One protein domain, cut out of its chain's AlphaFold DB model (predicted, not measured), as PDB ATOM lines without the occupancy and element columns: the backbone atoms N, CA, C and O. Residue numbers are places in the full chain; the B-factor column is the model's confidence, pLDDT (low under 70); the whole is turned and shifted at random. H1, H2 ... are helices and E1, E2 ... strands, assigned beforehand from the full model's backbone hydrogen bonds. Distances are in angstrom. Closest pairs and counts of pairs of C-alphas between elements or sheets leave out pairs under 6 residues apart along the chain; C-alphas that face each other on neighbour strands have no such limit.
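AT A GLANCE: This is residues 19 to 209 of the 243 residues of an uncharacterized protein of Tepidicella xavieri (UniProt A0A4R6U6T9). A twisted wall of strands runs through the middle with helices over both its faces: sheets E2 E3 E1 E7 and E4 E5 E6 come together where E1 and E4 lie close. H1 and H7 cover one side, H7 over the E4 E5 E6 part; H3, H4, H5 and H6 cover the other, and H2 lies at one end. The 191 printed residues, of mixed class, follow E1 H1 E2 H2 H3 E3 H4 E4 H5 E5 H6 E6 H7 E7. The first sheet is mixed, with E7 antiparallel to E1; the second is all parallel. The whole is compact and rounded, with a radius of gyration of the C-alphas of 16.2 A and spans of 46 by 40 by 25 A.

IN THESE COORDINATES: Find C-alpha 21 at (23.046, 24.373, 98.436), where E1, residues 21 to 28, starts its 21.4 A. Read on to H1, 33 to 49, 24.3 A; E2, 54 to 58; H2, 65 to 70; H3, 72 to 79; E3, 88 to 94, 19.3 A; and H4, 95 to 101. Next come E4, 110 to 113; H5, 117 to 132, 22.6 A; E5, 139 to 143; H6, 152 to 170, 26.5 A; E6, 176 to 179; and H7, 187 to 201, 21.5 A. E7, 205 to 207, ends at (20.377, 21.525, 94.898).

HOW THE PARTS SIT: Look first at E1 beside E3, parallel, with N 24 and O 89 2.8 A apart; E2 and E3 are parallel, with N 55 and O 88 at 2.9 A. E7 is antiparallel to E1, with N 23 and O 205 at 2.8 A. The closest C-alphas of E1 and E4, Val 26 and Leu 110, are 4.8 A apart. E4 and E5 have N 111 and O 139 at 2.8 A; E5 and E6 have N 177 and O 140 at 2.9 A. E4, H5, E5 is a strand-helix-strand unit, two parallel neighbours with a helix between, right-handed. H5 and H6 lie on one face of E4 E5 E6 and H1 on the other, three layers. H5 touches H6, Leu 120 to Ala 158, C-alphas 6.2 A apart. H1, with residues 43 to 47 alone, touches H7, about perpendicular at 77 degrees; their closest C-alphas, Ala 46 and Val 197, are 6.9 A apart. In H1, H3, H4, H5 and H6 every O i to N i+4 pair is within hydrogen-bond range; H2 has 1 of 2, H7 10 of 11.

THE WHOLE: The C-alphas of Ala 66 and Ser 186, the two farthest apart, are 50.6 A apart. The printed part has no cut and no long link. Its mean pLDDT is 85.7; look for values under 70 at residues 30 to 32, 60 to 63, 146 to 152, 180 to 193 and 209.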
ATOM      1  N   PRO A  19      25.032  20.831 104.710       80.75
ATOM      2  CA  PRO A  19      23.791  21.474 104.324       80.75
ATOM      3  C   PRO A  19      23.735  21.568 102.792       80.75
ATOM      4  O   PRO A  19      24.750  21.861 102.154       80.75
ATOM      5  N   PRO A  20      22.576  21.304 102.170       87.50
ATOM      6  CA  PRO A  20      22.475  21.384 100.726       87.50
ATOM      7  C   PRO A  20      22.572  22.843 100.273       87.50
ATOM      8  O   PRO A  20      22.185  23.765 100.998       87.50
ATOM      9  N   MET A  21      23.050  23.050  99.048       91.94
ATOM     10  CA  MET A  21      23.046  24.373  98.436       91.94
ATOM     11  C   MET A  21      21.600  24.802  98.167       91.94
ATOM     12  O   MET A  21      20.798  24.040  97.619       91.94
ATOM     13  N   ARG A  22      21.263  26.031  98.553       94.75
ATOM     14  CA  ARG A  22      19.916  26.596  98.420       94.75
ATOM     15  C   ARG A  22      19.955  27.737  97.422       94.75
ATOM     16  O   ARG A  22      20.688  28.689  97.634       94.75
ATOM     17  N   VAL A  23      19.170  27.671  96.355       95.56
ATOM     18  CA  VAL A  23      19.103  28.726  95.336       95.56
ATOM     19  C   VAL A  23      17.810  29.516  95.497       95.56
ATOM     20  O   VAL A  23      16.720  28.958  95.389       95.56
ATOM     21  N   LEU A  24      17.929  30.821  95.721       97.06
ATOM     22  CA  LEU A  24      16.838  31.788  95.782       97.06
ATOM     23  C   LEU A  24      16.828  32.612  94.487       97.06
ATOM     24  O   LEU A  24      17.679  33.489  94.318       97.06
ATOM     25  N   PRO A  25      15.901  32.351  93.552       96.31
ATOM     26  CA  PRO A  25      15.798  33.142  92.334       96.31
ATOM     27  C   PRO A  25      15.209  34.516  92.653       96.31
ATOM     28  O   PRO A  25      14.121  34.598  93.214       96.31
ATOM     29  N   VAL A  26      15.895  35.592  92.279       96.19
ATOM     30  CA  VAL A  26      15.445  36.979  92.458       96.19
ATOM     31  C   VAL A  26      15.220  37.598  91.088       96.19
ATOM     32  O   VAL A  26      16.152  37.725  90.292       96.19
ATOM     33  N   VAL A  27      13.978  37.959  90.776       94.31
ATOM     34  CA  VAL A  27      13.607  38.470  89.452       94.31
ATOM     35  C   VAL A  27      14.177  39.870  89.239       94.31
ATOM     36  O   VAL A  27      13.824  40.820  89.939       94.31
ATOM     37  N   CYS A  28      15.016  40.005  88.214       90.44
ATOM     38  CA  CYS A  28      15.432  41.288  87.672       90.44
ATOM     39  C   CYS A  28      14.423  41.733  86.610       90.44
ATOM     40  O   CYS A  28      14.287  41.103  85.561       90.44
ATOM     41  N   SER A  29      13.728  42.837  86.863       77.00
ATOM     42  CA  SER A  29      12.875  43.480  85.864       77.00
ATOM     43  C   SER A  29      13.676  44.529  85.088       77.00
ATOM     44  O   SER A  29      14.439  45.277  85.701       77.00
ATOM     45  N   ALA A  30      13.503  44.604  83.762       69.94
ATOM     46  CA  ALA A  30      14.288  45.474  82.874       69.94
ATOM     47  C   ALA A  30      14.272  46.958  83.298       69.94
ATOM     48  O   ALA A  30      15.321  47.594  83.352       69.94
ATOM     49  N   ASP A  31      13.106  47.469  83.703       66.88
ATOM     50  CA  ASP A  31      12.926  48.855  84.164       66.88
ATOM     51  C   ASP A  31      12.926  48.981  85.702       66.88
ATOM     52  O   ASP A  31      12.779  50.071  86.253       66.88
ATOM     53  N   GLY A  32      13.038  47.855  86.413       62.59
ATOM     54  CA  GLY A  32      12.951  47.748  87.874       62.59
ATOM     55  C   GLY A  32      14.234  47.275  88.539       62.59
ATOM     56  O   GLY A  32      14.203  46.818  89.684       62.59
ATOM     57  N   HIS A  33      15.358  47.375  87.827       76.81
ATOM     58  CA  HIS A  33      16.655  46.870  88.265       76.81
ATOM     59  C   HIS A  33      17.009  47.357  89.678       76.81
ATOM     60  O   HIS A  33      17.358  46.551  90.538       76.81
ATOM     61  N   ARG A  34      16.758  48.644  89.972       85.38
ATOM     62  CA  ARG A  34      16.974  49.242  91.300       85.38
ATOM     63  C   ARG A  34      16.265  48.490  92.432       85.38
ATOM     64  O   ARG A  34      16.872  48.283  93.474       85.38
ATOM     65  N   TRP A  35      15.007  48.085  92.255       87.44
ATOM     66  CA  TRP A  35      14.249  47.414  93.322       87.44
ATOM     67  C   TRP A  35      14.691  45.968  93.513       87.44
ATOM     68  O   TRP A  35      14.716  45.475  94.635       87.44
ATOM     69  N   SER A  36      15.069  45.295  92.425       89.69
ATOM     70  CA  SER A  36      15.628  43.946  92.513       89.69
ATOM     71  C   SER A  36      17.012  43.924  93.173       89.69
ATOM     72  O   SER A  36      17.292  43.005  93.933       89.69
ATOM     73  N   LEU A  37      17.837  44.957  92.955       90.62
ATOM     74  CA  LEU A  37      19.119  45.128  93.647       90.62
ATOM     75  C   LEU A  37      18.932  45.469  95.129       90.62
ATOM     76  O   LEU A  37      19.618  44.912  95.977       90.62
ATOM     77  N   GLU A  38      17.975  46.340  95.456       89.50
ATOM     78  CA  GLU A  38      17.622  46.630  96.851       89.50
ATOM     79  C   GLU A  38      17.174  45.356  97.580       89.50
ATOM     80  O   GLU A  38      17.607  45.087  98.699       89.50
ATOM     81  N   LEU A  39      16.339  44.536  96.931       91.31
ATOM     82  CA  LEU A  39      15.926  43.246  97.470       91.31
ATOM     83  C   LEU A  39      17.119  42.311  97.691       91.31
ATOM     84  O   LEU A  39      17.223  41.712  98.759       91.31
ATOM     85  N   LEU A  40      18.011  42.188  96.703       93.12
ATOM     86  CA  LEU A  40      19.225  41.378  96.823       93.12
ATOM     87  C   LEU A  40      20.057  41.789  98.030       93.12
ATOM     88  O   LEU A  40      20.401  40.937  98.842       93.12
ATOM     89  N   TRP A  41      20.333  43.084  98.158       91.50
ATOM     90  CA  TRP A  41      21.144  43.622  99.242       91.50
ATOM     91  C   TRP A  41      20.522  43.335 100.613       91.50
ATOM     92  O   TRP A  41      21.213  42.860 101.514       91.50
ATOM     93  N   ARG A  42      19.204  43.530 100.768       90.25
ATOM     94  CA  ARG A  42      18.507  43.211 102.027       90.25
ATOM     95  C   ARG A  42      18.551  41.728 102.360       90.25
ATOM     96  O   ARG A  42      18.792  41.373 103.510       90.25
ATOM     97  N   LEU A  43      18.314  40.866 101.370       92.62
ATOM     98  CA  LEU A  43      18.371  39.420 101.565       92.62
ATOM     99  C   LEU A  43      19.784  38.969 101.924       92.62
ATOM    100  O   LEU A  43      19.946  38.197 102.861       92.62
ATOM    101  N   GLU A  44      20.797  39.463 101.216       93.44
ATOM    102  CA  GLU A  44      22.195  39.144 101.490       93.44
ATOM    103  C   GLU A  44      22.562  39.510 102.929       93.44
ATOM    104  O   GLU A  44      23.039  38.654 103.672       93.44
ATOM    105  N   GLN A  45      22.268  40.743 103.349       90.62
ATOM    106  CA  GLN A  45      22.550  41.191 104.710       90.62
ATOM    107  C   GLN A  45      21.818  40.361 105.758       90.62
ATOM    108  O   GLN A  45      22.431  39.932 106.735       90.62
ATOM    109  N   ALA A  46      20.523  40.119 105.565       89.25
ATOM    110  CA  ALA A  46      19.732  39.388 106.539       89.25
ATOM    111  C   ALA A  46      20.182  37.923 106.661       89.25
ATOM    112  O   ALA A  46      20.294  37.394 107.761       89.25
ATOM    113  N   LEU A  47      20.523  37.276 105.546       91.56
ATOM    114  CA  LEU A  47      21.056  35.913 105.540       91.56
ATOM    115  C   LEU A  47      22.457  35.834 106.167       91.56
ATOM    116  O   LEU A  47      22.741  34.903 106.919       91.56
ATOM    117  N   GLN A  48      23.318  36.825 105.920       91.31
ATOM    118  CA  GLN A  48      24.632  36.918 106.565       91.31
ATOM    119  C   GLN A  48      24.512  37.136 108.079       91.31
ATOM    120  O   GLN A  48      25.269  36.540 108.844       91.31
ATOM    121  N   GLN A  49      23.538  37.933 108.534       88.44
ATOM    122  CA  GLN A  49      23.244  38.119 109.962       88.44
ATOM    123  C   GLN A  49      22.786  36.820 110.641       88.44
ATOM    124  O   GLN A  49      23.076  36.615 111.816       88.44
ATOM    125  N   GLN A  50      22.156  35.915 109.888       87.94
ATOM    126  CA  GLN A  50      21.801  34.560 110.328       87.94
ATOM    127  C   GLN A  50      22.994  33.580 110.302       87.94
ATOM    128  O   GLN A  50      22.835  32.386 110.554       87.94
ATOM    129  N   GLY A  51      24.203  34.059 109.983       89.81
ATOM    130  CA  GLY A  51      25.416  33.244 109.910       89.81
ATOM    131  C   GLY A  51      25.465  32.310 108.698       89.81
ATOM    132  O   GLY A  51      26.262  31.371 108.687       89.81
ATOM    133  N   LEU A  52      24.622  32.538 107.685       91.06
ATOM    134  CA  LEU A  52      24.586  31.712 106.483       91.06
ATOM    135  C   LEU A  52      25.609  32.216 105.453       91.06
ATOM    136  O   LEU A  52      25.673  33.421 105.196       91.06
ATOM    137  N   PRO A  53      26.390  31.324 104.817       93.06
ATOM    138  CA  PRO A  53      27.222  31.703 103.684       93.06
ATOM    139  C   PRO A  53      26.327  32.070 102.498       93.06
ATOM    140  O   PRO A  53      25.504  31.263 102.064       93.06
ATOM    141  N   VAL A  54      26.484  33.286 101.975       95.38
ATOM    142  CA  VAL A  54      25.694  33.797 100.847       95.38
ATOM    143  C   VAL A  54      26.600  34.030  99.646       95.38
ATOM    144  O   VAL A  54      27.686  34.588  99.786       95.38
ATOM    145  N   ALA A  55      26.138  33.635  98.463       94.75
ATOM    146  CA  ALA A  55      26.753  33.994  97.192       94.75
ATOM    147  C   ALA A  55      25.715  34.659  96.286       94.75
ATOM    148  O   ALA A  55      24.624  34.124  96.086       94.75
ATOM    149  N   VAL A  56      26.049  35.812  95.713       93.69
ATOM    150  CA  VAL A  56      25.205  36.477  94.714       93.69
ATOM    151  C   VAL A  56      25.702  36.092  93.329       93.69
ATOM    152  O   VAL A  56      26.888  36.223  93.026       93.69
ATOM    153  N   VAL A  57      24.797  35.599  92.489       90.38
ATOM    154  CA  VAL A  57      25.081  35.275  91.092       90.38
ATOM    155  C   VAL A  57      24.207  36.159  90.229       90.38
ATOM    156  O   VAL A  57      22.988  35.990  90.188       90.38
ATOM    157  N   GLU A  58      24.844  37.109  89.557       86.12
ATOM    158  CA  GLU A  58      24.177  38.021  88.642       86.12
ATOM    159  C   GLU A  58      24.224  37.509  87.210       86.12
ATOM    160  O   GLU A  58      25.254  37.071  86.692       86.12
ATOM    161  N   GLY A  59      23.088  37.649  86.543       72.12
ATOM    162  CA  GLY A  59      22.942  37.326  85.148       72.12
ATOM    163  C   GLY A  59      22.831  35.826  84.884       72.12
ATOM    164  O   GLY A  59      23.388  34.948  85.527       72.12
ATOM    165  N   VAL A  60      22.095  35.554  83.824       64.69
ATOM    166  CA  VAL A  60      22.023  34.277  83.100       64.69
ATOM    167  C   VAL A  60      22.668  34.443  81.721       64.69
ATOM    168  O   VAL A  60      22.242  33.829  80.743       64.69
ATOM    169  N   HIS A  61      23.624  35.372  81.599       53.72
ATOM    170  CA  HIS A  61      24.239  35.714  80.322       53.72
ATOM    171  C   HIS A  61      24.833  34.449  79.699       53.72
ATOM    172  O   HIS A  61      25.751  33.842  80.242       53.72
ATOM    173  N   GLY A  62      24.261  34.026  78.570       55.78
ATOM    174  CA  GLY A  62      24.653  32.791  77.896       55.78
ATOM    175  C   GLY A  62      23.720  31.599  78.105       55.78
ATOM    176  O   GLY A  62      24.048  30.530  77.601       55.78
ATOM    177  N   LEU A  63      22.564  31.758  78.769       68.81
ATOM    178  CA  LEU A  63      21.522  30.729  78.766       68.81
ATOM    179  C   LEU A  63      21.009  30.536  77.337       68.81
ATOM    180  O   LEU A  63      20.221  31.322  76.810       68.81
ATOM    181  N   GLY A  64      21.535  29.504  76.686       70.31
ATOM    182  CA  GLY A  64      21.206  29.174  75.310       70.31
ATOM    183  C   GLY A  64      20.027  28.202  75.215       70.31
ATOM    184  O   GLY A  64      19.683  27.530  76.190       70.31
ATOM    185  N   PRO A  65      19.465  28.004  74.010       71.06
ATOM    186  CA  PRO A  65      18.456  26.970  73.767       71.06
ATOM    187  C   PRO A  65      18.918  25.557  74.161       71.06
ATOM    188  O   PRO A  65      18.099  24.700  74.488       71.06
ATOM    189  N   ALA A  66      20.231  25.301  74.125       78.00
ATOM    190  CA  ALA A  66      20.816  24.041  74.572       78.00
ATOM    191  C   ALA A  66      20.713  23.855  76.094       78.00
ATOM    192  O   ALA A  66      20.440  22.746  76.545       78.00
ATOM    193  N   ASP A  67      20.865  24.926  76.877       80.00
ATOM    194  CA  ASP A  67      20.800  24.870  78.339       80.00
ATOM    195  C   ASP A  67      19.380  24.607  78.835       80.00
ATOM    196  O   ASP A  67      19.189  23.790  79.734       80.00
ATOM    197  N   ALA A  68      18.374  25.187  78.172       73.31
ATOM    198  CA  ALA A  68      16.968  24.900  78.460       73.31
ATOM    199  C   ALA A  68      16.644  23.393  78.370       73.31
ATOM    200  O   ALA A  68      15.843  22.878  79.144       73.31
ATOM    201  N   ARG A  69      17.311  22.652  77.469       80.69
ATOM    202  CA  ARG A  69      17.120  21.198  77.305       80.69
ATOM    203  C   ARG A  69      17.848  20.357  78.351       80.69
ATOM    204  O   ARG A  69      17.498  19.196  78.542       80.69
ATOM    205  N   LEU A  70      18.883  20.901  78.991       85.88
ATOM    206  CA  LEU A  70      19.656  20.190  80.014       85.88
ATOM    207  C   LEU A  70      18.935  20.156  81.369       85.88
ATOM    208  O   LEU A  70      19.285  19.329  82.214       85.88
ATOM    209  N   GLY A  71      17.939  21.025  81.555       85.94
ATOM    210  CA  GLY A  71      17.177  21.182  82.788       85.94
ATOM    211  C   GLY A  71      17.898  22.035  83.835       85.94
ATOM    212  O   GLY A  71      19.132  22.078  83.895       85.94
ATOM    213  N   HIS A  72      17.112  22.688  84.699       88.62
ATOM    214  CA  HIS A  72      17.592  23.639  85.709       88.62
ATOM    215  C   HIS A  72      18.764  23.099  86.540       88.62
ATOM    216  O   HIS A  72      19.771  23.781  86.695       88.62
ATOM    217  N   ARG A  73      18.674  21.857  87.038       89.00
ATOM    218  CA  ARG A  73      19.665  21.294  87.969       89.00
ATOM    219  C   ARG A  73      21.064  21.235  87.361       89.00
ATOM    220  O   ARG A  73      22.012  21.685  87.993       89.00
ATOM    221  N   ARG A  74      21.197  20.728  86.131       88.19
ATOM    222  CA  ARG A  74      22.502  20.601  85.462       88.19
ATOM    223  C   ARG A  74      23.102  21.960  85.124       88.19
ATOM    224  O   ARG A  74      24.307  22.152  85.274       88.19
ATOM    225  N   VAL A  75      22.267  22.894  84.671       89.38
ATOM    226  CA  VAL A  75      22.712  24.247  84.322       89.38
ATOM    227  C   VAL A  75      23.173  24.993  85.572       89.38
ATOM    228  O   VAL A  75      24.284  25.519  85.579       89.38
ATOM    229  N   LEU A  76      22.380  24.961  86.648       90.12
ATOM    230  CA  LEU A  76      22.732  25.589  87.920       90.12
ATOM    231  C   LEU A  76      23.986  24.957  88.531       90.12
ATOM    232  O   LEU A  76      24.904  25.682  88.882       90.12
ATOM    233  N   GLN A  77      24.107  23.627  88.569       88.75
ATOM    234  CA  GLN A  77      25.330  22.967  89.052       88.75
ATOM    235  C   GLN A  77      26.579  23.393  88.272       88.75
ATOM    236  O   GLN A  77      27.645  23.559  88.855       88.75
ATOM    237  N   ARG A  78      26.469  23.583  86.948       88.06
ATOM    238  CA  ARG A  78      27.581  24.067  86.118       88.06
ATOM    239  C   ARG A  78      27.950  25.513  86.449       88.06
ATOM    240  O   ARG A  78      29.135  25.829  86.464       88.06
ATOM    241  N   TRP A  79      26.962  26.375  86.663       86.56
ATOM    242  CA  TRP A  79      27.180  27.795  86.944       86.56
ATOM    243  C   TRP A  79      27.645  28.071  88.367       86.56
ATOM    244  O   TRP A  79      28.426  28.988  88.583       86.56
ATOM    245  N   LEU A  80      27.211  27.252  89.319       89.69
ATOM    246  CA  LEU A  80      27.544  27.387  90.734       89.69
ATOM    247  C   LEU A  80      28.816  26.614  91.109       89.69
ATOM    248  O   LEU A  80      29.116  26.440  92.288       89.69
ATOM    249  N   ARG A  81      29.601  26.164  90.119       88.12
ATOM    250  CA  ARG A  81      30.917  25.563  90.367       88.12
ATOM    251  C   ARG A  81      31.815  26.560  91.093       88.12
ATOM    252  O   ARG A  81      32.038  27.663  90.606       88.12
ATOM    253  N   GLY A  82      32.370  26.135  92.223       86.94
ATOM    254  CA  GLY A  82      33.235  26.966  93.060       86.94
ATOM    255  C   GLY A  82      32.489  27.781  94.118       86.94
ATOM    256  O   GLY A  82      33.144  28.358  94.982       86.94
ATOM    257  N   VAL A  83      31.150  27.793  94.108       89.81
ATOM    258  CA  VAL A  83      30.375  28.270  95.259       89.81
ATOM    259  C   VAL A  83      30.505  27.229  96.378       89.81
ATOM    260  O   VAL A  83      30.296  26.044  96.106       89.81
ATOM    261  N   PRO A  84      30.845  27.628  97.620       86.62
ATOM    262  CA  PRO A  84      30.973  26.689  98.727       86.62
ATOM    263  C   PRO A  84      29.689  25.887  98.955       86.62
ATOM    264  O   PRO A  84      28.578  26.416  98.839       86.62
ATOM    265  N   GLU A  85      29.838  24.618  99.323       84.75
ATOM    266  CA  GLU A  85      28.712  23.775  99.728       84.75
ATOM    267  C   GLU A  85      27.983  24.395 100.930       84.75
ATOM    268  O   GLU A  85      28.568  25.130 101.727       84.75
ATOM    269  N   GLY A  86      26.673  24.171 101.027       87.75
ATOM    270  CA  GLY A  86      25.856  24.794 102.070       87.75
ATOM    271  C   GLY A  86      25.524  26.270 101.869       87.75
ATOM    272  O   GLY A  86      24.769  26.819 102.672       87.75
ATOM    273  N   SER A  87      26.036  26.910 100.812       92.75
ATOM    274  CA  SER A  87      25.732  28.316 100.529       92.75
ATOM    275  C   SER A  87      24.277  28.534 100.120       92.75
ATOM    276  O   SER A  87      23.658  27.718  99.428       92.75
ATOM    277  N   VAL A  88      23.759  29.697 100.505       95.75
ATOM    278  CA  VAL A  88      22.541  30.280  99.953       95.75
ATOM    279  C   VAL A  88      22.931  31.147  98.763       95.75
ATOM    280  O   VAL A  88      23.657  32.128  98.892       95.75
ATOM    281  N   VAL A  89      22.464  30.777  97.582       95.88
ATOM    282  CA  VAL A  89      22.745  31.474  96.334       95.88
ATOM    283  C   VAL A  89      21.578  32.385  95.989       95.88
ATOM    284  O   VAL A  89      20.483  31.898  95.710       95.88
ATOM    285  N   LEU A  90      21.814  33.692  95.947       96.25
ATOM    286  CA  LEU A  90      20.870  34.660  95.395       96.25
ATOM    287  C   LEU A  90      21.092  34.743  93.880       96.25
ATOM    288  O   LEU A  90      22.048  35.364  93.415       96.25
ATOM    289  N   LEU A  91      20.232  34.077  93.106       94.50
ATOM    290  CA  LEU A  91      20.309  34.052  91.645       94.50
ATOM    291  C   LEU A  91      19.518  35.228  91.069       94.50
ATOM    292  O   LEU A  91      18.297  35.157  90.930       94.50
ATOM    293  N   HIS A  92      20.211  36.300  90.709       93.81
ATOM    294  CA  HIS A  92      19.610  37.498  90.138       93.81
ATOM    295  C   HIS A  92      19.673  37.474  88.621       93.81
ATOM    296  O   HIS A  92      20.744  37.492  88.024       93.81
ATOM    297  N   ALA A  93      18.514  37.414  87.971       91.44
ATOM    298  CA  ALA A  93      18.462  37.256  86.522       91.44
ATOM    299  C   ALA A  93      17.187  37.845  85.905       91.44
ATOM    300  O   ALA A  93      16.168  37.926  86.596       91.44
ATOM    301  N   PRO A  94      17.203  38.214  84.609       91.56
ATOM    302  CA  PRO A  94      16.006  38.639  83.887       91.56
ATOM    303  C   PRO A  94      14.858  37.626  83.975       91.56
ATOM    304  O   PRO A  94      15.086  36.412  83.961       91.56
ATOM    305  N   LEU A  95      13.627  38.139  84.025       92.19
ATOM    306  CA  LEU A  95      12.391  37.354  84.123       92.19
ATOM    307  C   LEU A  95      12.318  36.229  83.086       92.19
ATOM    308  O   LEU A  95      12.019  35.088  83.429       92.19
ATOM    309  N   GLU A  96      12.604  36.542  81.825       90.06
ATOM    310  CA  GLU A  96      12.460  35.620  80.699       90.06
ATOM    311  C   GLU A  96      13.397  34.427  80.855       90.06
ATOM    312  O   GLU A  96      13.023  33.278  80.630       90.06
ATOM    313  N   ALA A  97      14.619  34.693  81.295       88.88
ATOM    314  CA  ALA A  97      15.600  33.651  81.480       88.88
ATOM    315  C   ALA A  97      15.331  32.795  82.716       88.88
ATOM    316  O   ALA A  97      15.575  31.595  82.663       88.88
ATOM    317  N   GLN A  98      14.799  33.367  83.798       90.25
ATOM    318  CA  GLN A  98      14.338  32.563  84.933       90.25
ATOM    319  C   GLN A  98      13.151  31.688  84.549       90.25
ATOM    320  O   GLN A  98      13.136  30.512  84.900       90.25
ATOM    321  N   ALA A  99      12.199  32.233  83.787       91.50
ATOM    322  CA  ALA A  99      11.047  31.485  83.303       91.50
ATOM    323  C   ALA A  99      11.468  30.279  82.450       91.50
ATOM    324  O   ALA A  99      10.885  29.210  82.586       91.50
ATOM    325  N   VAL A 100      12.507  30.426  81.619       90.19
ATOM    326  CA  VAL A 100      13.060  29.324  80.816       90.19
ATOM    327  C   VAL A 100      13.905  28.369  81.657       90.19
ATOM    328  O   VAL A 100      13.730  27.158  81.561       90.19
ATOM    329  N   LEU A 101      14.834  28.889  82.465       90.06
ATOM    330  CA  LEU A 101      15.773  28.074  83.236       90.06
ATOM    331  C   LEU A 101      15.044  27.174  84.220       90.06
ATOM    332  O   LEU A 101      15.365  25.997  84.324       90.06
ATOM    333  N   LEU A 102      14.122  27.771  84.972       91.88
ATOM    334  CA  LEU A 102      13.476  27.173  86.129       91.88
ATOM    335  C   LEU A 102      12.131  26.546  85.776       91.88
ATOM    336  O   LEU A 102      11.454  26.089  86.693       91.88
ATOM    337  N   ALA A 103      11.750  26.505  84.495       89.25
ATOM    338  CA  ALA A 103      10.547  25.811  84.050       89.25
ATOM    339  C   ALA A 103      10.485  24.397  84.652       89.25
ATOM    340  O   ALA A 103      11.499  23.691  84.724       89.25
ATOM    341  N   ASP A 104       9.301  24.027  85.140       79.94
ATOM    342  CA  ASP A 104       9.010  22.728  85.766       79.94
ATOM    343  C   ASP A 104       9.863  22.386  87.008       79.94
ATOM    344  O   ASP A 104       9.893  21.241  87.465       79.94
ATOM    345  N   SER A 105      10.565  23.365  87.586       90.62
ATOM    346  CA  SER A 105      11.212  23.218  88.892       90.62
ATOM    347  C   SER A 105      10.245  23.539  90.035       90.62
ATOM    348  O   SER A 105       9.184  24.131  89.845       90.62
ATOM    349  N   THR A 106      10.638  23.204  91.263       91.94
ATOM    350  CA  THR A 106       9.929  23.642  92.475       91.94
ATOM    351  C   THR A 106      10.393  25.018  92.955       91.94
ATOM    352  O   THR A 106      10.085  25.408  94.081       91.94
ATOM    353  N   ALA A 107      11.173  25.741  92.145       92.88
ATOM    354  CA  ALA A 107      11.669  27.051  92.518       92.88
ATOM    355  C   ALA A 107      10.509  28.033  92.693       92.88
ATOM    356  O   ALA A 107       9.502  28.001  91.979       92.88
ATOM    357  N   ARG A 108      10.674  28.947  93.641       96.81
ATOM    358  CA  ARG A 108       9.693  29.981  93.949       96.81
ATOM    359  C   ARG A 108      10.375  31.338  93.819       96.81
ATOM    360  O   ARG A 108      10.957  31.817  94.791       96.81
ATOM    361  N   PRO A 109      10.381  31.925  92.609       96.69
ATOM    362  CA  PRO A 109      11.103  33.164  92.362       96.69
ATOM    363  C   PRO A 109      10.557  34.320  93.196       96.69
ATOM    364  O   PRO A 109       9.345  34.461  93.375       96.69
ATOM    365  N   LEU A 110      11.465  35.157  93.675       97.25
ATOM    366  CA  LEU A 110      11.197  36.326  94.492       97.25
ATOM    367  C   LEU A 110      11.032  37.546  93.588       97.25
ATOM    368  O   LEU A 110      11.909  37.866  92.781       97.25
ATOM    369  N   ILE A 111       9.902  38.231  93.729       96.06
ATOM    370  CA  ILE A 111       9.543  39.408  92.941       96.06
ATOM    371  C   ILE A 111       9.542  40.629  93.867       96.06
ATOM    372  O   ILE A 111       8.772  40.644  94.830       96.06
ATOM    373  N   PRO A 112      10.345  41.669  93.594       94.62
ATOM    374  CA  PRO A 112      10.295  42.896  94.376       94.62
ATOM    375  C   PRO A 112       9.007  43.682  94.081       94.62
ATOM    376  O   PRO A 112       8.606  43.833  92.925       94.62
ATOM    377  N   LEU A 113       8.390  44.239  95.122       93.44
ATOM    378  CA  LEU A 113       7.273  45.178  95.025       93.44
ATOM    379  C   LEU A 113       7.549  46.400  95.903       93.44
ATOM    380  O   LEU A 113       7.852  46.257  97.082       93.44
ATOM    381  N   THR A 114       7.385  47.600  95.350       91.00
ATOM    382  CA  THR A 114       7.388  48.854  96.116       91.00
ATOM    383  C   THR A 114       6.066  49.597  95.929       91.00
ATOM    384  O   THR A 114       5.199  49.175  95.163       91.00
ATOM    385  N   GLY A 115       5.903  50.743  96.597       88.62
ATOM    386  CA  GLY A 115       4.748  51.622  96.388       88.62
ATOM    387  C   GLY A 115       4.717  52.319  95.015       88.62
ATOM    388  O   GLY A 115       3.773  53.059  94.736       88.62
ATOM    389  N   ALA A 116       5.733  52.151  94.162       88.31
ATOM    390  CA  ALA A 116       5.781  52.783  92.847       88.31
ATOM    391  C   ALA A 116       4.806  52.112  91.851       88.31
ATOM    392  O   ALA A 116       4.810  50.886  91.727       88.31
ATOM    393  N   PRO A 117       4.032  52.873  91.048       89.94
ATOM    394  CA  PRO A 117       3.118  52.293  90.056       89.94
ATOM    395  C   PRO A 117       3.807  51.387  89.025       89.94
ATOM    396  O   PRO A 117       3.258  50.363  88.630       89.94
ATOM    397  N   ALA A 118       5.032  51.732  88.616       89.81
ATOM    398  CA  ALA A 118       5.821  50.905  87.707       89.81
ATOM    399  C   ALA A 118       6.193  49.549  88.335       89.81
ATOM    400  O   ALA A 118       6.104  48.525  87.660       89.81
ATOM    401  N   ALA A 119       6.528  49.521  89.630       90.44
ATOM    402  CA  ALA A 119       6.834  48.284  90.348       90.44
ATOM    403  C   ALA A 119       5.612  47.354  90.417       90.44
ATOM    404  O   ALA A 119       5.752  46.151  90.223       90.44
ATOM    405  N   LEU A 120       4.404  47.904  90.600       93.62
ATOM    406  CA  LEU A 120       3.157  47.133  90.569       93.62
ATOM    407  C   LEU A 120       2.940  46.432  89.217       93.62
ATOM    408  O   LEU A 120       2.676  45.230  89.176       93.62
ATOM    409  N   VAL A 121       3.065  47.171  88.108       93.81
ATOM    410  CA  VAL A 121       2.888  46.610  86.755       93.81
ATOM    411  C   VAL A 121       3.921  45.519  86.483       93.81
ATOM    412  O   VAL A 121       3.586  44.464  85.946       93.81
ATOM    413  N   GLN A 122       5.169  45.746  86.890       93.44
ATOM    414  CA  GLN A 122       6.245  44.776  86.718       93.44
ATOM    415  C   GLN A 122       6.044  43.528  87.578       93.44
ATOM    416  O   GLN A 122       6.204  42.422  87.068       93.44
ATOM    417  N   ALA A 123       5.630  43.680  88.838       95.00
ATOM    418  CA  ALA A 123       5.339  42.553  89.716       95.00
ATOM    419  C   ALA A 123       4.176  41.706  89.182       95.00
ATOM    420  O   ALA A 123       4.258  40.476  89.175       95.00
ATOM    421  N   TYR A 124       3.125  42.350  88.663       96.44
ATOM    422  CA  TYR A 124       2.022  41.660  87.993       96.44
ATOM    423  C   TYR A 124       2.498  40.910  86.744       96.44
ATOM    424  O   TYR A 124       2.183  39.732  86.581       96.44
ATOM    425  N   ASN A 125       3.285  41.558  85.877       95.25
ATOM    426  CA  ASN A 125       3.804  40.927  84.664       95.25
ATOM    427  C   ASN A 125       4.709  39.725  84.989       95.25
ATOM    428  O   ASN A 125       4.513  38.644  84.442       95.25
ATOM    429  N   ALA A 126       5.634  39.881  85.939       95.50
ATOM    430  CA  ALA A 126       6.493  38.800  86.408       95.50
ATOM    431  C   ALA A 126       5.677  37.633  86.977       95.50
ATOM    432  O   ALA A 126       5.898  36.486  86.597       95.50
ATOM    433  N   THR A 127       4.677  37.926  87.813       96.75
ATOM    434  CA  THR A 127       3.773  36.910  88.373       96.75
ATOM    435  C   THR A 127       3.034  36.157  87.268       96.75
ATOM    436  O   THR A 127       3.016  34.927  87.250       96.75
ATOM    437  N   LYS A 128       2.468  36.893  86.305       96.06
ATOM    438  CA  LYS A 128       1.759  36.328  85.159       96.06
ATOM    439  C   LYS A 128       2.659  35.405  84.339       96.06
ATOM    440  O   LYS A 128       2.252  34.285  84.048       96.06
ATOM    441  N   VAL A 129       3.858  35.858  83.968       95.06
ATOM    442  CA  VAL A 129       4.803  35.069  83.164       95.06
ATOM    443  C   VAL A 129       5.238  33.816  83.919       95.06
ATOM    444  O   VAL A 129       5.162  32.722  83.366       95.06
ATOM    445  N   LEU A 130       5.627  33.935  85.188       95.31
ATOM    446  CA  LEU A 130       6.093  32.788  85.968       95.31
ATOM    447  C   LEU A 130       5.000  31.731  86.159       95.31
ATOM    448  O   LEU A 130       5.285  30.546  86.011       95.31
ATOM    449  N   TRP A 131       3.748  32.135  86.386       94.69
ATOM    450  CA  TRP A 131       2.638  31.184  86.469       94.69
ATOM    451  C   TRP A 131       2.262  30.573  85.123       94.69
ATOM    452  O   TRP A 131       2.129  29.357  85.021       94.69
ATOM    453  N   GLN A 132       2.020  31.407  84.109       93.12
ATOM    454  CA  GLN A 132       1.409  30.956  82.858       93.12
ATOM    455  C   GLN A 132       2.417  30.316  81.903       93.12
ATOM    456  O   GLN A 132       2.035  29.443  81.130       93.12
ATOM    457  N   VAL A 133       3.675  30.762  81.936       90.62
ATOM    458  CA  VAL A 133       4.724  30.300  81.018       90.62
ATOM    459  C   VAL A 133       5.618  29.259  81.680       90.62
ATOM    460  O   VAL A 133       5.901  28.241  81.061       90.62
ATOM    461  N   ALA A 134       6.052  29.493  82.922       90.56
ATOM    462  CA  ALA A 134       7.029  28.627  83.589       90.56
ATOM    463  C   ALA A 134       6.413  27.591  84.547       90.56
ATOM    464  O   ALA A 134       7.125  26.711  85.024       90.56
ATOM    465  N   GLY A 135       5.117  27.705  84.866       93.62
ATOM    466  CA  GLY A 135       4.451  26.839  85.846       93.62
ATOM    467  C   GLY A 135       4.934  27.031  87.293       93.62
ATOM    468  O   GLY A 135       4.688  26.175  88.140       93.62
ATOM    469  N   LEU A 136       5.618  28.140  87.590       94.62
ATOM    470  CA  LEU A 136       6.274  28.408  88.874       94.62
ATOM    471  C   LEU A 136       5.390  29.203  89.822       94.62
ATOM    472  O   LEU A 136       4.578  30.004  89.383       94.62
ATOM    473  N   TRP A 137       5.609  29.049  91.128       94.81
ATOM    474  CA  TRP A 137       4.865  29.760  92.173       94.81
ATOM    475  C   TRP A 137       5.704  30.873  92.814       94.81
ATOM    476  O   TRP A 137       6.353  30.628  93.838       94.81
ATOM    477  N   PRO A 138       5.702  32.094  92.247       96.81
ATOM    478  CA  PRO A 138       6.477  33.195  92.789       96.81
ATOM    479  C   PRO A 138       5.967  33.667  94.149       96.81
ATOM    480  O   PRO A 138       4.812  33.455  94.531       96.81
ATOM    481  N   VAL A 139       6.852  34.368  94.846       97.19
ATOM    482  CA  VAL A 139       6.560  35.106  96.069       97.19
ATOM    483  C   VAL A 139       6.880  36.570  95.836       97.19
ATOM    484  O   VAL A 139       7.927  36.910  95.291       97.19
ATOM    485  N   VAL A 140       5.975  37.444  96.255       96.62
ATOM    486  CA  VAL A 140       6.169  38.887  96.156       96.62
ATOM    487  C   VAL A 140       6.706  39.399  97.485       96.62
ATOM    488  O   VAL A 140       6.109  39.165  98.533       96.62
ATOM    489  N   LEU A 141       7.822  40.118  97.440       94.88
ATOM    490  CA  LEU A 141       8.434  40.744  98.606       94.88
ATOM    491  C   LEU A 141       8.167  42.247  98.561       94.88
ATOM    492  O   LEU A 141       8.652  42.955  97.676       94.88
ATOM    493  N   ALA A 142       7.348  42.715  99.499       92.19
ATOM    494  CA  ALA A 142       6.970  44.113  99.628       92.19
ATOM    495  C   ALA A 142       8.067  44.870 100.388       92.19
ATOM    496  O   ALA A 142       8.274  44.661 101.582       92.19
ATOM    497  N   LEU A 143       8.772  45.743  99.676       88.75
ATOM    498  CA  LEU A 143       9.926  46.491 100.156       88.75
ATOM    499  C   LEU A 143       9.496  47.894 100.580       88.75
ATOM    500  O   LEU A 143       9.023  48.690  99.761       88.75
ATOM    501  N   GLN A 144       9.714  48.219 101.851       83.44
ATOM    502  CA  GLN A 144       9.582  49.593 102.332       83.44
ATOM    503  C   GLN A 144      10.809  50.407 101.891       83.44
ATOM    504  O   GLN A 144      11.939  50.046 102.215       83.44
ATOM    505  N   GLU A 145      10.612  51.497 101.149       74.06
ATOM    506  CA  GLU A 145      11.708  52.359 100.683       74.06
ATOM    507  C   GLU A 145      12.302  53.174 101.846       74.06
ATOM    508  O   GLU A 145      11.622  54.022 102.430       74.06
ATOM    509  N   ALA A 146      13.584  52.945 102.155       63.12
ATOM    510  CA  ALA A 146      14.298  53.647 103.219       63.12
ATOM    511  C   ALA A 146      14.421  55.150 102.906       63.12
ATOM    512  O   ALA A 146      14.811  55.545 101.806       63.12
ATOM    513  N   GLY A 147      14.069  56.003 103.871       58.47
ATOM    514  CA  GLY A 147      14.236  57.460 103.769       58.47
ATOM    515  C   GLY A 147      13.205  58.189 102.902       58.47
ATOM    516  O   GLY A 147      13.244  59.416 102.801       58.47
ATOM    517  N   SER A 148      12.251  57.478 102.308       49.47
ATOM    518  CA  SER A 148      11.104  58.116 101.680       49.47
ATOM    519  C   SER A 148      10.025  58.305 102.749       49.47
ATOM    520  O   SER A 148       9.591  57.344 103.377       49.47
ATOM    521  N   GLY A 149       9.543  59.531 102.967       51.50
ATOM    522  CA  GLY A 149       8.337  59.793 103.774       51.50
ATOM    523  C   GLY A 149       7.056  59.205 103.156       51.50
ATOM    524  O   GLY A 149       5.961  59.731 103.356       51.50
ATOM    525  N   VAL A 150       7.192  58.164 102.327       53.25
ATOM    526  CA  VAL A 150       6.115  57.405 101.716       53.25
ATOM    527  C   VAL A 150       5.378  56.711 102.841       53.25
ATOM    528  O   VAL A 150       5.908  55.841 103.530       53.25
ATOM    529  N   GLN A 151       4.132  57.134 103.021       59.50
ATOM    530  CA  GLN A 151       3.255  56.549 104.015       59.50
ATOM    531  C   GLN A 151       3.128  55.037 103.768       59.50
ATOM    532  O   GLN A 151       2.939  54.639 102.610       59.50
ATOM    533  N   PRO A 152       3.171  54.200 104.822       67.94
ATOM    534  CA  PRO A 152       3.037  52.742 104.717       67.94
ATOM    535  C   PRO A 152       1.810  52.312 103.893       67.94
ATOM    536  O   PRO A 152       1.858  51.322 103.163       67.94
ATOM    537  N   GLY A 153       0.754  53.133 103.882       80.75
ATOM    538  CA  GLY A 153      -0.449  52.899 103.086       80.75
ATOM    539  C   GLY A 153      -0.238  52.819 101.567       80.75
ATOM    540  O   GLY A 153      -1.048  52.196 100.889       80.75
ATOM    541  N   ARG A 154       0.832  53.392 100.986       87.12
ATOM    542  CA  ARG A 154       1.069  53.276  99.530       87.12
ATOM    543  C   ARG A 154       1.557  51.882  99.141       87.12
ATOM    544  O   ARG A 154       1.100  51.348  98.134       87.12
ATOM    545  N   LEU A 155       2.484  51.314  99.911       89.81
ATOM    546  CA  LEU A 155       2.976  49.956  99.673       89.81
ATOM    547  C   LEU A 155       1.843  48.944  99.868       89.81
ATOM    548  O   LEU A 155       1.657  48.058  99.037       89.81
ATOM    549  N   GLU A 156       1.036  49.135 100.911       90.44
ATOM    550  CA  GLU A 156      -0.138  48.305 101.172       90.44
ATOM    551  C   GLU A 156      -1.181  48.409 100.049       90.44
ATOM    552  O   GLU A 156      -1.648  47.388  99.544       90.44
ATOM    553  N   ALA A 157      -1.486  49.620  99.572       92.44
ATOM    554  CA  ALA A 157      -2.391  49.819  98.440       92.44
ATOM    555  C   ALA A 157      -1.870  49.162  97.149       92.44
ATOM    556  O   ALA A 157      -2.654  48.588  96.387       92.44
ATOM    557  N   ALA A 158      -0.556  49.209  96.898       93.50
ATOM    558  CA  ALA A 158       0.061  48.521  95.766       93.50
ATOM    559  C   ALA A 158      -0.064  46.994  95.903       93.50
ATOM    560  O   ALA A 158      -0.479  46.333  94.952       93.50
ATOM    561  N   ALA A 159       0.206  46.438  97.089       94.81
ATOM    562  CA  ALA A 159       0.030  45.015  97.365       94.81
ATOM    563  C   ALA A 159      -1.430  44.570  97.177       94.81
ATOM    564  O   ALA A 159      -1.690  43.594  96.476       94.81
ATOM    565  N   GLN A 160      -2.397  45.317  97.715       95.94
ATOM    566  CA  GLN A 160      -3.822  45.031  97.529       95.94
ATOM    567  C   GLN A 160      -4.234  45.107  96.054       95.94
ATOM    568  O   GLN A 160      -4.958  44.237  95.570       95.94
ATOM    569  N   SER A 161      -3.737  46.101  95.315       97.31
ATOM    570  CA  SER A 161      -4.002  46.237  93.878       97.31
ATOM    571  C   SER A 161      -3.428  45.065  93.077       97.31
ATOM    572  O   SER A 161      -4.086  44.566  92.165       97.31
ATOM    573  N   LEU A 162      -2.230  44.591  93.438       97.38
ATOM    574  CA  LEU A 162      -1.616  43.409  92.832       97.38
ATOM    575  C   LEU A 162      -2.475  42.170  93.072       97.38
ATOM    576  O   LEU A 162      -2.790  41.456  92.123       97.38
ATOM    577  N   LEU A 163      -2.883  41.938  94.323       97.50
ATOM    578  CA  LEU A 163      -3.717  40.798  94.702       97.50
ATOM    579  C   LEU A 163      -5.050  40.812  93.948       97.50
ATOM    580  O   LEU A 163      -5.392  39.820  93.314       97.50
ATOM    581  N   GLN A 164      -5.749  41.951  93.918       97.44
ATOM    582  CA  GLN A 164      -7.005  42.097  93.175       97.44
ATOM    583  C   GLN A 164      -6.821  41.880  91.666       97.44
ATOM    584  O   GLN A 164      -7.659  41.251  91.018       97.44
ATOM    585  N   GLY A 165      -5.726  42.388  91.090       96.88
ATOM    586  CA  GLY A 165      -5.399  42.190  89.678       96.88
ATOM    587  C   GLY A 165      -5.111  40.726  89.346       96.88
ATOM    588  O   GLY A 165      -5.629  40.196  88.361       96.88
ATOM    589  N   CYS A 166      -4.324  40.050  90.183       97.38
ATOM    590  CA  CYS A 166      -4.024  38.628  90.048       97.38
ATOM    591  C   CYS A 166      -5.285  37.772  90.219       97.38
ATOM    592  O   CYS A 166      -5.557  36.922  89.377       97.38
ATOM    593  N   GLU A 167      -6.116  38.042  91.224       97.19
ATOM    594  CA  GLU A 167      -7.372  37.320  91.428       97.19
ATOM    595  C   GLU A 167      -8.311  37.474  90.226       97.19
ATOM    596  O   GLU A 167      -8.781  36.482  89.670       97.19
ATOM    597  N   ARG A 168      -8.511  38.708  89.747       97.19
ATOM    598  CA  ARG A 168      -9.420  38.997  88.630       97.19
ATOM    599  C   ARG A 168      -8.962  38.394  87.303       97.19
ATOM    600  O   ARG A 168      -9.799  37.953  86.521       97.19
ATOM    601  N   HIS A 169      -7.663  38.435  87.010       96.75
ATOM    602  CA  HIS A 169      -7.148  38.109  85.674       96.75
ATOM    603  C   HIS A 169      -6.421  36.766  85.591       96.75
ATOM    604  O   HIS A 169      -6.317  36.202  84.504       96.75
ATOM    605  N   LEU A 170      -5.901  36.265  86.710       95.50
ATOM    606  CA  LEU A 170      -5.140  35.015  86.800       95.50
ATOM    607  C   LEU A 170      -5.887  33.958  87.635       95.50
ATOM    608  O   LEU A 170      -5.482  32.797  87.638       95.50
ATOM    609  N   GLY A 171      -6.976  34.333  88.324       94.94
ATOM    610  CA  GLY A 171      -7.799  33.435  89.146       94.94
ATOM    611  C   GLY A 171      -7.101  32.940  90.416       94.94
ATOM    612  O   GLY A 171      -7.566  31.990  91.042       94.94
ATOM    613  N   ARG A 172      -5.944  33.519  90.755       93.69
ATOM    614  CA  ARG A 172      -5.060  33.119  91.859       93.69
ATOM    615  C   ARG A 172      -4.303  34.335  92.369       93.69
ATOM    616  O   ARG A 172      -4.114  35.295  91.628       93.69
ATOM    617  N   VAL A 173      -3.811  34.270  93.603       95.50
ATOM    618  CA  VAL A 173      -3.027  35.345  94.228       95.50
ATOM    619  C   VAL A 173      -1.660  34.836  94.689       95.50
ATOM    620  O   VAL A 173      -1.585  33.729  95.229       95.50
ATOM    621  N   PRO A 174      -0.564  35.586  94.455       95.88
ATOM    622  CA  PRO A 174       0.729  35.210  94.997       95.88
ATOM    623  C   PRO A 174       0.767  35.555  96.494       95.88
ATOM    624  O   PRO A 174       0.124  36.519  96.918       95.88
ATOM    625  N   PRO A 175       1.533  34.818  97.311       95.88
ATOM    626  CA  PRO A 175       1.845  35.282  98.653       95.88
ATOM    627  C   PRO A 175       2.654  36.581  98.567       95.88
ATOM    628  O   PRO A 175       3.596  36.686  97.777       95.88
ATOM    629  N   VAL A 176       2.278  37.555  99.395       94.75
ATOM    630  CA  VAL A 176       2.989  38.827  99.552       94.75
ATOM    631  C   VAL A 176       3.539  38.877 100.970       94.75
ATOM    632  O   VAL A 176       2.765  38.782 101.925       94.75
ATOM    633  N   TRP A 177       4.855  39.010 101.118       93.00
ATOM    634  CA  TRP A 177       5.507  39.117 102.422       93.00
ATOM    635  C   TRP A 177       6.171  40.485 102.574       93.00
ATOM    636  O   TRP A 177       6.890  40.911 101.669       93.00
ATOM    637  N   PRO A 178       5.930  41.197 103.687       88.50
ATOM    638  CA  PRO A 178       6.641  42.433 103.968       88.50
ATOM    639  C   PRO A 178       8.104  42.118 104.293       88.50
ATOM    640  O   PRO A 178       8.384  41.197 105.058       88.50
ATOM    641  N   LEU A 179       9.022  42.885 103.713       83.44
ATOM    642  CA  LEU A 179      10.435  42.877 104.074       83.44
ATOM    643  C   LEU A 179      10.798  44.283 104.567       83.44
ATOM    644  O   LEU A 179      11.048  45.203 103.773       83.44
ATOM    645  N   GLY A 180      10.742  44.456 105.886       69.00
ATOM    646  CA  GLY A 180      11.170  45.668 106.560       69.00
ATOM    647  C   GLY A 180      12.692  45.745 106.604       69.00
ATOM    648  O   GLY A 180      13.395  44.741 106.627       69.00
ATOM    649  N   TYR A 181      13.214  46.962 106.537       54.03
ATOM    650  CA  TYR A 181      14.541  47.260 107.050       54.03
ATOM    651  C   TYR A 181      14.454  48.669 107.614       54.03
ATOM    652  O   TYR A 181      14.471  49.644 106.863       54.03
ATOM    653  N   ASP A 182      14.290  48.771 108.926       49.09
ATOM    654  CA  ASP A 182      14.556  50.007 109.647       49.09
ATOM    655  C   ASP A 182      15.750  49.732 110.555       49.09
ATOM    656  O   ASP A 182      15.639  49.007 111.543       49.09
ATOM    657  N   SER A 183      16.898  50.341 110.259       46.50
ATOM    658  CA  SER A 183      18.078  50.278 111.133       46.50
ATOM    659  C   SER A 183      17.867  50.987 112.482       46.50
ATOM    660  O   SER A 183      18.749  50.958 113.338       46.50
ATOM    661  N   ALA A 184      16.697  51.611 112.681       45.22
ATOM    662  CA  ALA A 184      16.294  52.326 113.888       45.22
ATOM    663  C   ALA A 184      15.028  51.760 114.574       45.22
ATOM    664  O   ALA A 184      14.582  52.335 115.570       45.22
ATOM    665  N   ALA A 185      14.422  50.673 114.072       45.25
ATOM    666  CA  ALA A 185      13.152  50.174 114.608       45.25
ATOM    667  C   ALA A 185      13.326  49.197 115.782       45.25
ATOM    668  O   ALA A 185      14.163  48.301 115.784       45.25
ATOM    669  N   SER A 186      12.463  49.401 116.778       51.47
ATOM    670  CA  SER A 186      12.241  48.587 117.978       51.47
ATOM    671  C   SER A 186      12.186  47.070 117.709       51.47
ATOM    672  O   SER A 186      11.691  46.638 116.670       51.47
ATOM    673  N   GLY A 187      12.611  46.258 118.687       52.03
ATOM    674  CA  GLY A 187      12.855  44.810 118.554       52.03
ATOM    675  C   GLY A 187      11.716  43.947 117.985       52.03
ATOM    676  O   GLY A 187      11.991  42.907 117.407       52.03
ATOM    677  N   ALA A 188      10.455  44.392 118.039       53.59
ATOM    678  CA  ALA A 188       9.331  43.670 117.427       53.59
ATOM    679  C   ALA A 188       9.380  43.624 115.883       53.59
ATOM    680  O   ALA A 188       8.804  42.724 115.276       53.59
ATOM    681  N   GLN A 189      10.050  44.588 115.242       57.56
ATOM    682  CA  GLN A 189      10.219  44.615 113.785       57.56
ATOM    683  C   GLN A 189      11.340  43.663 113.334       57.56
ATOM    684  O   GLN A 189      11.195  43.003 112.309       57.56
ATOM    685  N   MET A 190      12.403  43.528 114.139       58.50
ATOM    686  CA  MET A 190      13.503  42.591 113.873       58.50
ATOM    687  C   MET A 190      13.021  41.135 113.851       58.50
ATOM    688  O   MET A 190      13.353  40.408 112.919       58.50
ATOM    689  N   ASP A 191      12.166  40.737 114.800       60.53
ATOM    690  CA  ASP A 191      11.592  39.381 114.848       60.53
ATOM    691  C   ASP A 191      10.723  39.067 113.612       60.53
ATOM    692  O   ASP A 191      10.674  37.931 113.125       60.53
ATOM    693  N   ALA A 192      10.019  40.074 113.078       63.03
ATOM    694  CA  ALA A 192       9.188  39.930 111.884       63.03
ATOM    695  C   ALA A 192      10.032  39.781 110.609       63.03
ATOM    696  O   ALA A 192       9.698  38.962 109.745       63.03
ATOM    697  N   ASP A 193      11.131  40.528 110.513       67.19
ATOM    698  CA  ASP A 193      12.061  40.458 109.388       67.19
ATOM    699  C   ASP A 193      12.856  39.141 109.415       67.19
ATOM    700  O   ASP A 193      12.957  38.470 108.388       67.19
ATOM    701  N   GLU A 194      13.297  38.681 110.590       74.75
ATOM    702  CA  GLU A 194      13.889  37.348 110.777       74.75
ATOM    703  C   GLU A 194      12.910  36.236 110.367       74.75
ATOM    704  O   GLU A 194      13.246  35.351 109.574       74.75
ATOM    705  N   SER A 195      11.651  36.335 110.803       79.56
ATOM    706  CA  SER A 195      10.593  35.407 110.388       79.56
ATOM    707  C   SER A 195      10.342  35.433 108.875       79.56
ATOM    708  O   SER A 195       9.987  34.409 108.288       79.56
ATOM    709  N   CYS A 196      10.491  36.590 108.225       85.19
ATOM    710  CA  CYS A 196      10.365  36.720 106.774       85.19
ATOM    711  C   CYS A 196      11.538  36.049 106.051       85.19
ATOM    712  O   CYS A 196      11.324  35.302 105.100       85.19
ATOM    713  N   VAL A 197      12.765  36.237 106.536       87.50
ATOM    714  CA  VAL A 197      13.982  35.646 105.960       87.50
ATOM    715  C   VAL A 197      13.949  34.122 106.039       87.50
ATOM    716  O   VAL A 197      14.256  33.453 105.053       87.50
ATOM    717  N   LEU A 198      13.492  33.561 107.162       88.62
ATOM    718  CA  LEU A 198      13.290  32.116 107.293       88.62
ATOM    719  C   LEU A 198      12.233  31.599 106.304       88.62
ATOM    720  O   LEU A 198      12.471  30.611 105.612       88.62
ATOM    721  N   LYS A 199      11.113  32.316 106.142       91.25
ATOM    722  CA  LYS A 199      10.106  31.979 105.119       91.25
ATOM    723  C   LYS A 199      10.666  32.063 103.704       91.25
ATOM    724  O   LYS A 199      10.285  31.252 102.868       91.25
ATOM    725  N   VAL A 200      11.536  33.034 103.424       93.56
ATOM    726  CA  VAL A 200      12.235  33.155 102.137       93.56
ATOM    727  C   VAL A 200      13.158  31.961 101.921       93.56
ATOM    728  O   VAL A 200      13.153  31.388 100.840       93.56
ATOM    729  N   LEU A 201      13.890  31.506 102.937       92.38
ATOM    730  CA  LEU A 201      14.712  30.298 102.824       92.38
ATOM    731  C   LEU A 201      13.894  29.045 102.490       92.38
ATOM    732  O   LEU A 201      14.361  28.221 101.702       92.38
ATOM    733  N   ASP A 202      12.663  28.935 102.992       91.69
ATOM    734  CA  ASP A 202      11.742  27.844 102.638       91.69
ATOM    735  C   ASP A 202      11.296  27.882 101.164       91.69
ATOM    736  O   ASP A 202      10.759  26.903 100.641       91.69
ATOM    737  N   THR A 203      11.505  29.001 100.462       94.12
ATOM    738  CA  THR A 203      11.226  29.119  99.023       94.12
ATOM    739  C   THR A 203      12.409  28.708  98.152       94.12
ATOM    740  O   THR A 203      12.284  28.704  96.924       94.12
ATOM    741  N   ALA A 204      13.559  28.388  98.751       94.62
ATOM    742  CA  ALA A 204      14.759  28.058  98.005       94.62
ATOM    743  C   ALA A 204      14.618  26.740  97.239       94.62
ATOM    744  O   ALA A 204      14.145  25.725  97.752       94.62
ATOM    745  N   LEU A 205      15.119  26.740  96.008       94.44
ATOM    746  CA  LEU A 205      15.363  25.521  95.260       94.44
ATOM    747  C   LEU A 205      16.587  24.820  95.856       94.44
ATOM    748  O   LEU A 205      17.699  25.345  95.810       94.44
ATOM    749  N   VAL A 206      16.387  23.627  96.404       93.44
ATOM    750  CA  VAL A 206      17.468  22.836  96.995       93.44
ATOM    751  C   VAL A 206      18.196  22.062  95.898       93.44
ATOM    752  O   VAL A 206      17.602  21.245  95.193       93.44
ATOM    753  N   LEU A 207      19.496  22.308  95.754       88.56
ATOM    754  CA  LEU A 207      20.377  21.525  94.898       88.56
ATOM    755  C   LEU A 207      21.074  20.472  95.760       88.56
ATOM    756  O   LEU A 207      22.059  20.751  96.438       88.56
ATOM    757  N   GLU A 208      20.541  19.251  95.749       77.81
ATOM    758  CA  GLU A 208      21.216  18.108  96.364       77.81
ATOM    759  C   GLU A 208      22.399  17.657  95.498       77.81
ATOM    760  O   GLU A 208      22.320  17.656  94.259       77.81
ATOM    761  N   ASP A 209      23.465  17.197  96.144       62.72
ATOM    762  CA  ASP A 209      24.496  16.418  95.471       62.72
ATOM    763  C   ASP A 209      24.014  14.957  95.346       62.72
ATOM    764  O   ASP A 209      23.639  14.358  96.361       62.72
TER     765      ASP A 209